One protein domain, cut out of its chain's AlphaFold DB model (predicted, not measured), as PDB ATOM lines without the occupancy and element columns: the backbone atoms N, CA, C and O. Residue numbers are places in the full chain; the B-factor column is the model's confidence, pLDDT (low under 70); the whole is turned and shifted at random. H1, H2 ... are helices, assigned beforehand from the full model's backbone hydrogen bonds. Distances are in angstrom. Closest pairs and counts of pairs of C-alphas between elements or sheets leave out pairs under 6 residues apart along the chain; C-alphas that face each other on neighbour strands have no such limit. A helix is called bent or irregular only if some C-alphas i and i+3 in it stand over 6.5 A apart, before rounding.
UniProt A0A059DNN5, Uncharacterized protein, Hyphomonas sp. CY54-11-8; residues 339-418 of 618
ATOM      1  N   ALA A 339     213.892 309.012 153.377       39.25
ATOM      2  CA  ALA A 339     214.368 308.545 154.672       39.25
ATOM      3  C   ALA A 339     215.363 307.394 154.486       39.25
ATOM      4  O   ALA A 339     216.382 307.381 155.161       39.25
ATOM      5  N   ALA A 340     215.143 306.492 153.521       38.34
ATOM      6  CA  ALA A 340     216.118 305.475 153.123       38.34
ATOM      7  C   ALA A 340     217.366 306.083 152.455       38.34
ATOM      8  O   ALA A 340     218.470 305.619 152.721       38.34
ATOM      9  N   ALA A 341     217.225 307.142 151.651       40.16
ATOM     10  CA  ALA A 341     218.363 307.884 151.095       40.16
ATOM     11  C   ALA A 341     219.137 308.682 152.167       40.16
ATOM     12  O   ALA A 341     220.362 308.760 152.120       40.16
ATOM     13  N   TYR A 342     218.447 309.236 153.170       35.94
ATOM     14  CA  TYR A 342     219.053 309.932 154.313       35.94
ATOM     15  C   TYR A 342     219.689 308.948 155.309       35.94
ATOM     16  O   TYR A 342     220.758 309.214 155.855       35.94
ATOM     17  N   ALA A 343     219.093 307.762 155.470       36.81
ATOM     18  CA  ALA A 343     219.618 306.630 156.232       36.81
ATOM     19  C   ALA A 343     220.706 305.831 155.484       36.81
ATOM     20  O   ALA A 343     221.097 304.748 155.906       36.81
ATOM     21  N   GLN A 344     221.222 306.373 154.384       39.44
ATOM     22  CA  GLN A 344     222.518 305.996 153.815       39.44
ATOM     23  C   GLN A 344     223.611 307.031 154.152       39.44
ATOM     24  O   GLN A 344     224.760 306.866 153.751       39.44
ATOM     25  N   GLY A 345     223.271 308.095 154.895       36.88
ATOM     26  CA  GLY A 345     224.194 309.105 155.416       36.88
ATOM     27  C   GLY A 345     224.712 308.801 156.836       36.88
ATOM     28  O   GLY A 345     224.278 307.844 157.474       36.88
ATOM     29  N   PRO A 346     225.615 309.634 157.383       30.98
ATOM     30  CA  PRO A 346     226.325 309.374 158.646       30.98
ATOM     31  C   PRO A 346     225.447 309.329 159.919       30.98
ATOM     32  O   PRO A 346     225.954 308.966 160.974       30.98
ATOM     33  N   TYR A 347     224.150 309.651 159.830       34.72
ATOM     34  CA  TYR A 347     223.168 309.617 160.934       34.72
ATOM     35  C   TYR A 347     222.107 308.500 160.782       34.72
ATOM     36  O   TYR A 347     221.094 308.484 161.478       34.72
ATOM     37  N   ALA A 348     222.327 307.556 159.862       45.16
ATOM     38  CA  ALA A 348     221.435 306.441 159.537       45.16
ATOM     39  C   ALA A 348     220.954 305.521 160.684       45.16
ATOM     40  O   ALA A 348     219.793 305.101 160.630       45.16
ATOM     41  N   PRO A 349     221.774 305.172 161.699       48.94
ATOM     42  CA  PRO A 349     221.415 304.118 162.652       48.94
ATOM     43  C   PRO A 349     220.185 304.441 163.509       48.94
ATOM     44  O   PRO A 349     219.406 303.545 163.838       48.94
ATOM     45  N   ASP A 350     219.977 305.721 163.827       49.34
ATOM     46  CA  ASP A 350     218.889 306.164 164.702       49.34
ATOM     47  C   ASP A 350     217.537 306.247 163.988       49.34
ATOM     48  O   ASP A 350     216.494 306.004 164.596       49.34
ATOM     49  N   ALA A 351     217.530 306.507 162.678       49.00
ATOM     50  CA  ALA A 351     216.297 306.607 161.899       49.00
ATOM     51  C   ALA A 351     215.578 305.252 161.771       49.00
ATOM     52  O   ALA A 351     214.351 305.181 161.870       49.00
ATOM     53  N   PHE A 352     216.327 304.150 161.624       55.41
ATOM     54  CA  PHE A 352     215.742 302.805 161.539       55.41
ATOM     55  C   PHE A 352     215.011 302.395 162.825       55.41
ATOM     56  O   PHE A 352     214.062 301.611 162.775       55.41
ATOM     57  N   ARG A 353     215.394 302.957 163.979       63.53
ATOM     58  CA  ARG A 353     214.757 302.682 165.275       63.53
ATOM     59  C   ARG A 353     213.337 303.242 165.365       63.53
ATOM     60  O   ARG A 353     212.554 302.767 166.183       63.53
ATOM     61  N   MET A 354     212.965 304.176 164.495       55.22
ATOM     62  CA  MET A 354     211.625 304.759 164.477       55.22
ATOM     63  C   MET A 354     210.673 304.035 163.515       55.22
ATOM     64  O   MET A 354     209.483 303.982 163.783       55.22
ATOM     65  N   LEU A 355     211.160 303.420 162.436       57.88
ATOM     66  CA  LEU A 355     210.301 302.896 161.359       57.88
ATOM     67  C   LEU A 355     209.416 301.703 161.780       57.88
ATOM     68  O   LEU A 355     209.854 300.889 162.589       57.88
ATOM     69  N   PRO A 356     208.209 301.529 161.204       64.38
ATOM     70  CA  PRO A 356     207.344 300.378 161.483       64.38
ATOM     71  C   PRO A 356     207.882 299.076 160.904       64.38
ATOM     72  O   PRO A 356     208.555 299.087 159.872       64.38
ATOM     73  N   ILE A 357     207.503 297.946 161.517       72.19
ATOM     74  CA  ILE A 357     207.852 296.588 161.059       72.19
ATOM     75  C   ILE A 357     207.681 296.441 159.542       72.19
ATOM     76  O   ILE A 357     208.608 296.006 158.866       72.19
ATOM     77  N   ARG A 358     206.550 296.886 158.979       70.56
ATOM     78  CA  ARG A 358     206.266 296.777 157.535       70.56
ATOM     79  C   ARG A 358     207.273 297.524 156.650       70.56
ATOM     80  O   ARG A 358     207.568 297.073 155.550       70.56
ATOM     81  N   ALA A 359     207.782 298.668 157.104       58.19
ATOM     82  CA  ALA A 359     208.817 299.409 156.385       58.19
ATOM     83  C   ALA A 359     210.199 298.770 156.593       58.19
ATOM     84  O   ALA A 359     211.011 298.720 155.674       58.19
ATOM     85  N   LEU A 360     210.459 298.237 157.789       67.31
ATOM     86  CA  LEU A 360     211.706 297.546 158.101       67.31
ATOM     87  C   LEU A 360     211.858 296.224 157.341       67.31
ATOM     88  O   LEU A 360     212.982 295.882 156.996       67.31
ATOM     89  N   GLU A 361     210.778 295.496 157.042       72.56
ATOM     90  CA  GLU A 361     210.834 294.200 156.339       72.56
ATOM     91  C   GLU A 361     211.632 294.276 155.026       72.56
ATOM     92  O   GLU A 361     212.403 293.370 154.711       72.56
ATOM     93  N   THR A 362     211.501 295.371 154.275       66.88
ATOM     94  CA  THR A 362     212.220 295.565 153.009       66.88
ATOM     95  C   THR A 362     213.626 296.135 153.218       66.88
ATOM     96  O   THR A 362     214.563 295.781 152.495       66.88
ATOM     97  N   ILE A 363     213.808 296.986 154.230       62.56
ATOM     98  CA  ILE A 363     215.033 297.772 154.430       62.56
ATOM     99  C   ILE A 363     216.040 297.034 155.333       62.56
ATOM    100  O   ILE A 363     217.186 296.813 154.928       62.56
ATOM    101  N   LYS A 364     215.594 296.606 156.521       73.19
ATOM    102  CA  LYS A 364     216.341 295.895 157.578       73.19
ATOM    103  C   LYS A 364     215.506 294.711 158.118       73.19
ATOM    104  O   LYS A 364     214.948 294.791 159.219       73.19
ATOM    105  N   PRO A 365     215.401 293.592 157.373       81.38
ATOM    106  CA  PRO A 365     214.539 292.467 157.750       81.38
ATOM    107  C   PRO A 365     214.928 291.812 159.082       81.38
ATOM    108  O   PRO A 365     214.075 291.241 159.753       81.38
ATOM    109  N   ASN A 366     216.189 291.934 159.504       86.31
ATOM    110  CA  ASN A 366     216.648 291.496 160.820       86.31
ATOM    111  C   ASN A 366     215.982 292.273 161.967       86.31
ATOM    112  O   ASN A 366     215.537 291.669 162.941       86.31
ATOM    113  N   MET A 367     215.854 293.597 161.834       82.25
ATOM    114  CA  MET A 367     215.150 294.428 162.813       82.25
ATOM    115  C   MET A 367     213.647 294.180 162.799       82.25
ATOM    116  O   MET A 367     213.029 294.120 163.860       82.25
ATOM    117  N   ALA A 368     213.059 294.043 161.606       85.06
ATOM    118  CA  ALA A 368     211.642 293.724 161.466       85.06
ATOM    119  C   ALA A 368     211.315 292.425 162.212       85.06
ATOM    120  O   ALA A 368     210.451 292.422 163.085       85.06
ATOM    121  N   LEU A 369     212.096 291.368 161.958       92.25
ATOM    122  CA  LEU A 369     211.946 290.078 162.621       92.25
ATOM    123  C   LEU A 369     212.137 290.173 164.138       92.25
ATOM    124  O   LEU A 369     211.310 289.661 164.893       92.25
ATOM    125  N   ALA A 370     213.180 290.869 164.595       90.25
ATOM    126  CA  ALA A 370     213.442 291.068 166.019       90.25
ATOM    127  C   ALA A 370     212.251 291.718 166.745       90.25
ATOM    128  O   ALA A 370     211.830 291.240 167.800       90.25
ATOM    129  N   ARG A 371     211.659 292.767 166.158       87.94
ATOM    130  CA  ARG A 371     210.487 293.451 166.727       87.94
ATOM    131  C   ARG A 371     209.250 292.574 166.729       87.94
ATOM    132  O   ARG A 371     208.550 292.517 167.732       87.94
ATOM    133  N   THR A 372     208.993 291.874 165.633       90.56
ATOM    134  CA  THR A 372     207.838 290.982 165.505       90.56
ATOM    135  C   THR A 372     207.878 289.864 166.550       90.56
ATOM    136  O   THR A 372     206.861 289.600 167.196       90.56
ATOM    137  N   ILE A 373     209.059 289.272 166.786       91.62
ATOM    138  CA  ILE A 373     209.286 288.278 167.848       91.62
ATOM    139  C   ILE A 373     209.062 288.901 169.227       91.62
ATOM    140  O   ILE A 373     208.305 288.362 170.032       91.62
ATOM    141  N   ALA A 374     209.687 290.046 169.501       89.44
ATOM    142  CA  ALA A 374     209.614 290.711 170.797       89.44
ATOM    143  C   ALA A 374     208.169 291.105 171.176       89.44
ATOM    144  O   ALA A 374     207.741 290.866 172.307       89.44
ATOM    145  N   LEU A 375     207.385 291.584 170.201       86.56
ATOM    146  CA  LEU A 375     205.959 291.904 170.332       86.56
ATOM    147  C   LEU A 375     205.038 290.670 170.397       86.56
ATOM    148  O   LEU A 375     203.841 290.820 170.643       86.56
ATOM    149  N   GLY A 376     205.556 289.458 170.173       86.56
ATOM    150  CA  GLY A 376     204.781 288.214 170.208       86.56
ATOM    151  C   GLY A 376     203.866 287.989 168.997       86.56
ATOM    152  O   GLY A 376     202.929 287.189 169.075       86.56
ATOM    153  N   ARG A 377     204.116 288.662 167.863       90.38
ATOM    154  CA  ARG A 377     203.351 288.514 166.610       90.38
ATOM    155  C   ARG A 377     203.764 287.222 165.883       90.38
ATOM    156  O   ARG A 377     204.469 287.241 164.880       90.38
ATOM    157  N   THR A 378     203.341 286.081 166.429       88.38
ATOM    158  CA  THR A 378     203.872 284.742 166.095       88.38
ATOM    159  C   THR A 378     203.741 284.381 164.607       88.38
ATOM    160  O   THR A 378     204.688 283.855 164.033       88.38
ATOM    161  N   GLU A 379     202.605 284.661 163.962       88.69
ATOM    162  CA  GLU A 379     202.392 284.333 162.538       88.69
ATOM    163  C   GLU A 379     203.255 285.189 161.603       88.69
ATOM    164  O   GLU A 379     203.851 284.683 160.651       88.69
ATOM    165  N   ASP A 380     203.364 286.485 161.901       89.06
ATOM    166  CA  ASP A 380     204.204 287.407 161.140       89.06
ATOM    167  C   ASP A 380     205.686 287.044 161.280       89.06
ATOM    168  O   ASP A 380     206.425 287.107 160.298       89.06
ATOM    169  N   ALA A 381     206.114 286.606 162.470       91.75
ATOM    170  CA  ALA A 381     207.489 286.188 162.716       91.75
ATOM    171  C   ALA A 381     207.862 284.952 161.883       91.75
ATOM    172  O   ALA A 381     208.939 284.935 161.298       91.75
ATOM    173  N   GLU A 382     206.977 283.953 161.758       91.38
ATOM    174  CA  GLU A 382     207.223 282.795 160.879       91.38
ATOM    175  C   GLU A 382     207.438 283.224 159.425       91.38
ATOM    176  O   GLU A 382     208.421 282.835 158.799       91.38
ATOM    177  N   ARG A 383     206.565 284.094 158.901       91.19
ATOM    178  CA  ARG A 383     206.702 284.622 157.536       91.19
ATOM    179  C   ARG A 383     208.003 285.413 157.362       91.19
ATOM    180  O   ARG A 383     208.671 285.311 156.333       91.19
ATOM    181  N   GLN A 384     208.363 286.217 158.358       92.12
ATOM    182  CA  GLN A 384     209.565 287.046 158.319       92.12
ATOM    183  C   GLN A 384     210.858 286.234 158.469       92.12
ATOM    184  O   GLN A 384     211.870 286.667 157.924       92.12
ATOM    185  N   ILE A 385     210.851 285.062 159.122       93.31
ATOM    186  CA  ILE A 385     212.002 284.137 159.130       93.31
ATOM    187  C   ILE A 385     212.333 283.722 157.694       93.31
ATOM    188  O   ILE A 385     213.493 283.811 157.295       93.31
ATOM    189  N   ASP A 386     211.338 283.363 156.880       88.56
ATOM    190  CA  ASP A 386     211.580 283.004 155.478       88.56
ATOM    191  C   ASP A 386     212.170 284.179 154.685       88.56
ATOM    192  O   ASP A 386     213.152 284.016 153.959       88.56
ATOM    193  N   THR A 387     211.623 285.387 154.864       85.19
ATOM    194  CA  THR A 387     212.156 286.610 154.227       85.19
ATOM    195  C   THR A 387     213.589 286.912 154.682       85.19
ATOM    196  O   THR A 387     214.452 287.239 153.864       85.19
ATOM    197  N   PHE A 388     213.876 286.751 155.974       90.62
ATOM    198  CA  PHE A 388     215.210 286.919 156.541       90.62
ATOM    199  C   PHE A 388     216.197 285.905 155.945       90.62
ATOM    200  O   PHE A 388     217.269 286.294 155.490       90.62
ATOM    201  N   LEU A 389     215.829 284.623 155.870       91.50
ATOM    202  CA  LEU A 389     216.680 283.551 155.341       91.50
ATOM    203  C   LEU A 389     216.885 283.621 153.824       91.50
ATOM    204  O   LEU A 389     217.886 283.110 153.317       91.50
ATOM    205  N   GLN A 390     215.970 284.249 153.082       88.75
ATOM    206  CA  GLN A 390     216.184 284.558 151.668       88.75
ATOM    207  C   GLN A 390     217.303 285.589 151.482       88.75
ATOM    208  O   GLN A 390     218.111 285.445 150.564       88.75
ATOM    209  N   ARG A 391     217.384 286.593 152.364       84.31
ATOM    210  CA  ARG A 391     218.417 287.642 152.311       84.31
ATOM    211  C   ARG A 391     219.740 287.210 152.948       84.31
ATOM    212  O   ARG A 391     220.797 287.544 152.426       84.31
ATOM    213  N   TYR A 392     219.678 286.451 154.037       87.75
ATOM    214  CA  TYR A 392     220.823 286.038 154.851       87.75
ATOM    215  C   TYR A 392     220.920 284.511 154.918       87.75
ATOM    216  O   TYR A 392     220.751 283.878 155.962       87.75
ATOM    217  N   SER A 393     221.153 283.898 153.758       88.75
ATOM    218  CA  SER A 393     221.036 282.445 153.581       88.75
ATOM    219  C   SER A 393     222.033 281.611 154.397       88.75
ATOM    220  O   SER A 393     221.758 280.439 154.656       88.75
ATOM    221  N   TRP A 394     223.133 282.201 154.872       87.19
ATOM    222  CA  TRP A 394     224.092 281.551 155.777       87.19
ATOM    223  C   TRP A 394     223.518 281.256 157.170       87.19
ATOM    224  O   TRP A 394     224.040 280.396 157.874       87.19
ATOM    225  N   HIS A 395     222.408 281.890 157.566       90.44
ATOM    226  CA  HIS A 395     221.724 281.583 158.826       90.44
ATOM    227  C   HIS A 395     220.750 280.397 158.739       90.44
ATOM    228  O   HIS A 395     220.106 280.075 159.733       90.44
ATOM    229  N   LYS A 396     220.640 279.699 157.597       91.19
ATOM    230  CA  LYS A 396     219.727 278.546 157.450       91.19
ATOM    231  C   LYS A 396     219.963 277.448 158.488       91.19
ATOM    232  O   LYS A 396     218.992 276.874 158.977       91.19
ATOM    233  N   ASN A 397     221.214 277.221 158.890       91.00
ATOM    234  CA  ASN A 397     221.554 276.213 159.899       91.00
ATOM    235  C   ASN A 397     220.947 276.537 161.278       91.00
ATOM    236  O   ASN A 397     220.736 275.640 162.086       91.00
ATOM    237  N   ALA A 398     220.573 277.797 161.546       91.06
ATOM    238  CA  ALA A 398     219.891 278.162 162.787       91.06
ATOM    239  C   ALA A 398     218.524 277.464 162.946       91.06
ATOM    240  O   ALA A 398     218.054 277.313 164.075       91.06
ATOM    241  N   MET A 399     217.919 276.987 161.849       92.94
ATOM    242  CA  MET A 399     216.651 276.245 161.845       92.94
ATOM    243  C   MET A 399     216.800 274.741 162.123       92.94
ATOM    244  O   MET A 399     215.794 274.049 162.307       92.94
ATOM    245  N   GLU A 400     218.024 274.208 162.168       91.81
ATOM    246  CA  GLU A 400     218.261 272.777 162.362       91.81
ATOM    247  C   GLU A 400     217.700 272.284 163.703       91.81
ATOM    248  O   GLU A 400     217.931 272.871 164.761       91.81
ATOM    249  N   GLY A 401     216.931 271.194 163.661       86.75
ATOM    250  CA  GLY A 401     216.329 270.595 164.854       86.75
ATOM    251  C   GLY A 401     215.127 271.350 165.438       86.75
ATOM    252  O   GLY A 401     214.593 270.909 166.452       86.75
ATOM    253  N   LEU A 402     214.660 272.440 164.808       92.25
ATOM    254  CA  LEU A 402     213.501 273.210 165.298       92.25
ATOM    255  C   LEU A 402     212.145 272.717 164.758       92.25
ATOM    256  O   LEU A 402     211.085 273.209 165.158       92.25
ATOM    257  N   ASN A 403     212.158 271.749 163.840       85.12
ATOM    258  CA  ASN A 403     210.947 271.176 163.261       85.12
ATOM    259  C   ASN A 403     210.116 270.443 164.326       85.12
ATOM    260  O   ASN A 403     210.640 269.646 165.098       85.12
ATOM    261  N   GLY A 404     208.804 270.697 164.344       83.06
ATOM    262  CA  GLY A 404     207.871 270.088 165.300       83.06
ATOM    263  C   GLY A 404     207.760 270.802 166.654       83.06
ATOM    264  O   GLY A 404     206.920 270.414 167.464       83.06
ATOM    265  N   LEU A 405     208.542 271.859 166.899       91.19
ATOM    266  CA  LEU A 405     208.392 272.698 168.090       91.19
ATOM    267  C   LEU A 405     207.219 273.684 167.953       91.19
ATOM    268  O   LEU A 405     206.891 274.100 166.837       91.19
ATOM    269  N   PRO A 406     206.615 274.124 169.075       93.25
ATOM    270  CA  PRO A 406     205.679 275.243 169.067       93.25
ATOM    271  C   PRO A 406     206.319 276.494 168.451       93.25
ATOM    272  O   PRO A 406     207.472 276.806 168.751       93.25
ATOM    273  N   ALA A 407     205.562 277.235 167.637       93.12
ATOM    274  CA  ALA A 407     206.069 278.393 166.895       93.12
ATOM    275  C   ALA A 407     206.811 279.432 167.773       93.12
ATOM    276  O   ALA A 407     207.937 279.779 167.419       93.12
ATOM    277  N   PRO A 408     206.310 279.835 168.963       93.19
ATOM    278  CA  PRO A 408     207.045 280.763 169.831       93.19
ATOM    279  C   PRO A 408     208.412 280.226 170.285       93.19
ATOM    280  O   PRO A 408     209.381 280.973 170.367       93.19
ATOM    281  N   VAL A 409     208.514 278.915 170.539       94.06
ATOM    282  CA  VAL A 409     209.768 278.263 170.953       94.06
ATOM    283  C   VAL A 409     210.746 278.209 169.788       94.06
ATOM    284  O   VAL A 409     211.911 278.558 169.950       94.06
ATOM    285  N   ARG A 410     210.277 277.820 168.598       94.38
ATOM    286  CA  ARG A 410     211.094 277.821 167.378       94.38
ATOM    287  C   ARG A 410     211.655 279.213 167.087       94.38
ATOM    288  O   ARG A 410     212.852 279.340 166.861       94.38
ATOM    289  N   GLN A 411     210.815 280.244 167.153       94.88
ATOM    290  CA  GLN A 411     211.223 281.638 166.961       94.88
ATOM    291  C   GLN A 411     212.248 282.078 168.004       94.88
ATOM    292  O   GLN A 411     213.241 282.713 167.657       94.88
ATOM    293  N   ALA A 412     212.041 281.698 169.268       93.94
ATOM    294  CA  ALA A 412     212.960 282.050 170.337       93.94
ATOM    295  C   ALA A 412     214.336 281.392 170.163       93.94
ATOM    296  O   ALA A 412     215.360 282.069 170.231       93.94
ATOM    297  N   VAL A 413     214.373 280.086 169.878       94.50
ATOM    298  CA  VAL A 413     215.633 279.356 169.665       94.50
ATOM    299  C   VAL A 413     216.339 279.829 168.393       94.50
ATOM    300  O   VAL A 413     217.555 280.016 168.408       94.50
ATOM    301  N   PHE A 414     215.593 280.110 167.320       95.25
ATOM    302  CA  PHE A 414     216.143 280.732 166.116       95.25
ATOM    303  C   PHE A 414     216.806 282.077 166.441       95.25
ATOM    304  O   PHE A 414     217.972 282.286 166.115       95.25
ATOM    305  N   ALA A 415     216.112 282.962 167.159       92.94
ATOM    306  CA  ALA A 415     216.651 284.269 167.519       92.94
ATOM    307  C   ALA A 415     217.844 284.203 168.485       92.94
ATOM    308  O   ALA A 415     218.706 285.078 168.452       92.94
ATOM    309  N   LEU A 416     217.940 283.175 169.328       91.44
ATOM    310  CA  LEU A 416     219.115 282.934 170.178       91.44
ATOM    311  C   LEU A 416     220.328 282.415 169.393       91.44
ATOM    312  O   LEU A 416     221.461 282.594 169.833       91.44
ATOM    313  N   ARG A 417     220.110 281.770 168.243       91.94
ATOM    314  CA  ARG A 417     221.172 281.303 167.337       91.94
ATOM    315  C   ARG A 417     221.629 282.368 166.338       91.94
ATOM    316  O   ARG A 417     222.712 282.237 165.771       91.94
ATOM    317  N   VAL A 418     220.812 283.395 166.104       90.19
ATOM    318  CA  VAL A 418     221.094 284.495 165.172       90.19
ATOM    319  C   VAL A 418     221.406 285.769 165.956       90.19
ATOM    320  O   VAL A 418     220.524 286.546 166.313       90.19
TER     321      VAL A 418
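This is residues 339 to 418 of the 618 residues of an uncharacterized protein of Hyphomonas sp. CY54-11-8 (UniProt A0A059DNN5). Three helices, H3, H4 and H5, fold back on each other twice, side by side, with H7 packing slantwise on residues 378 to 382 of H5 and H6 packing on H7; short H1 and H2 make a loose end on the H3 side. The 80 printed residues hold seven named helices, H1 to H7 in order, and no named strand: all helix. The whole is elongated, 43 by 25 by 17 A, and only just compact, close to loose, with a radius of gyration of the C-alphas of 13.5 A.

H1, residues 339 to 342, begins at C-alpha 339 (214.368, 308.545, 154.672). H2 is residues 348 to 352 and H3 357 to 363. H4, 365 to 374, is 14.1 A long; H5, 378 to 391, 20.2 A. H6, 393 to 399, is irregular: C-alphas 394 and 397 are 7.2 A apart. H7, 407 to 417, is 15.4 A long and ends at C-alpha 417 (221.172, 281.303, 167.337).

H1 and H2 are close but not clearly touching, closest C-alphas Tyr 342 and Ala 348, 6.7 A. H2 and H3 likewise, Phe 352 and Leu 360, 7.5 A. H3 and H4 touch as a helical hairpin, at a shallow tilt of 23 degrees, closest C-alphas Ile 357 and Ala 368, 4.8 A. H4 and H5 form another, at 21 degrees, Thr 372 and Ala 381, 5.6 A. H5 touches H7 with residues 378 to 382 alone, at a steep tilt of 38 degrees, Thr 378 and Pro 408, 6.3 A. H4 and H7 only just touch, with 3 pairs of C-alphas within 8 A, Ile 373 and Gln 411 closest at 7.0 A. H6 touches H7, Ala 398 and Phe 414, 5.6 A. Every O i to N i+4 pair is within hydrogen-bond range in H4 and H7, against 9 of 10 in H5, 1 of 3 in H3, 0 of 1 in H2 and 0 of 3 in H6; H1 is too short for one. O i to N i+3 pairs within range are 2 of 4 in H3, 1 of 2 in H2 and 3 of 4 in H6.

The C-alphas farthest apart, Pro 346 and Gly 404, are 43.9 A apart. The printed part has no cut and no long link. Residues 339 to 356, 359 to 360 and 362 to 363 have pLDDT under 70.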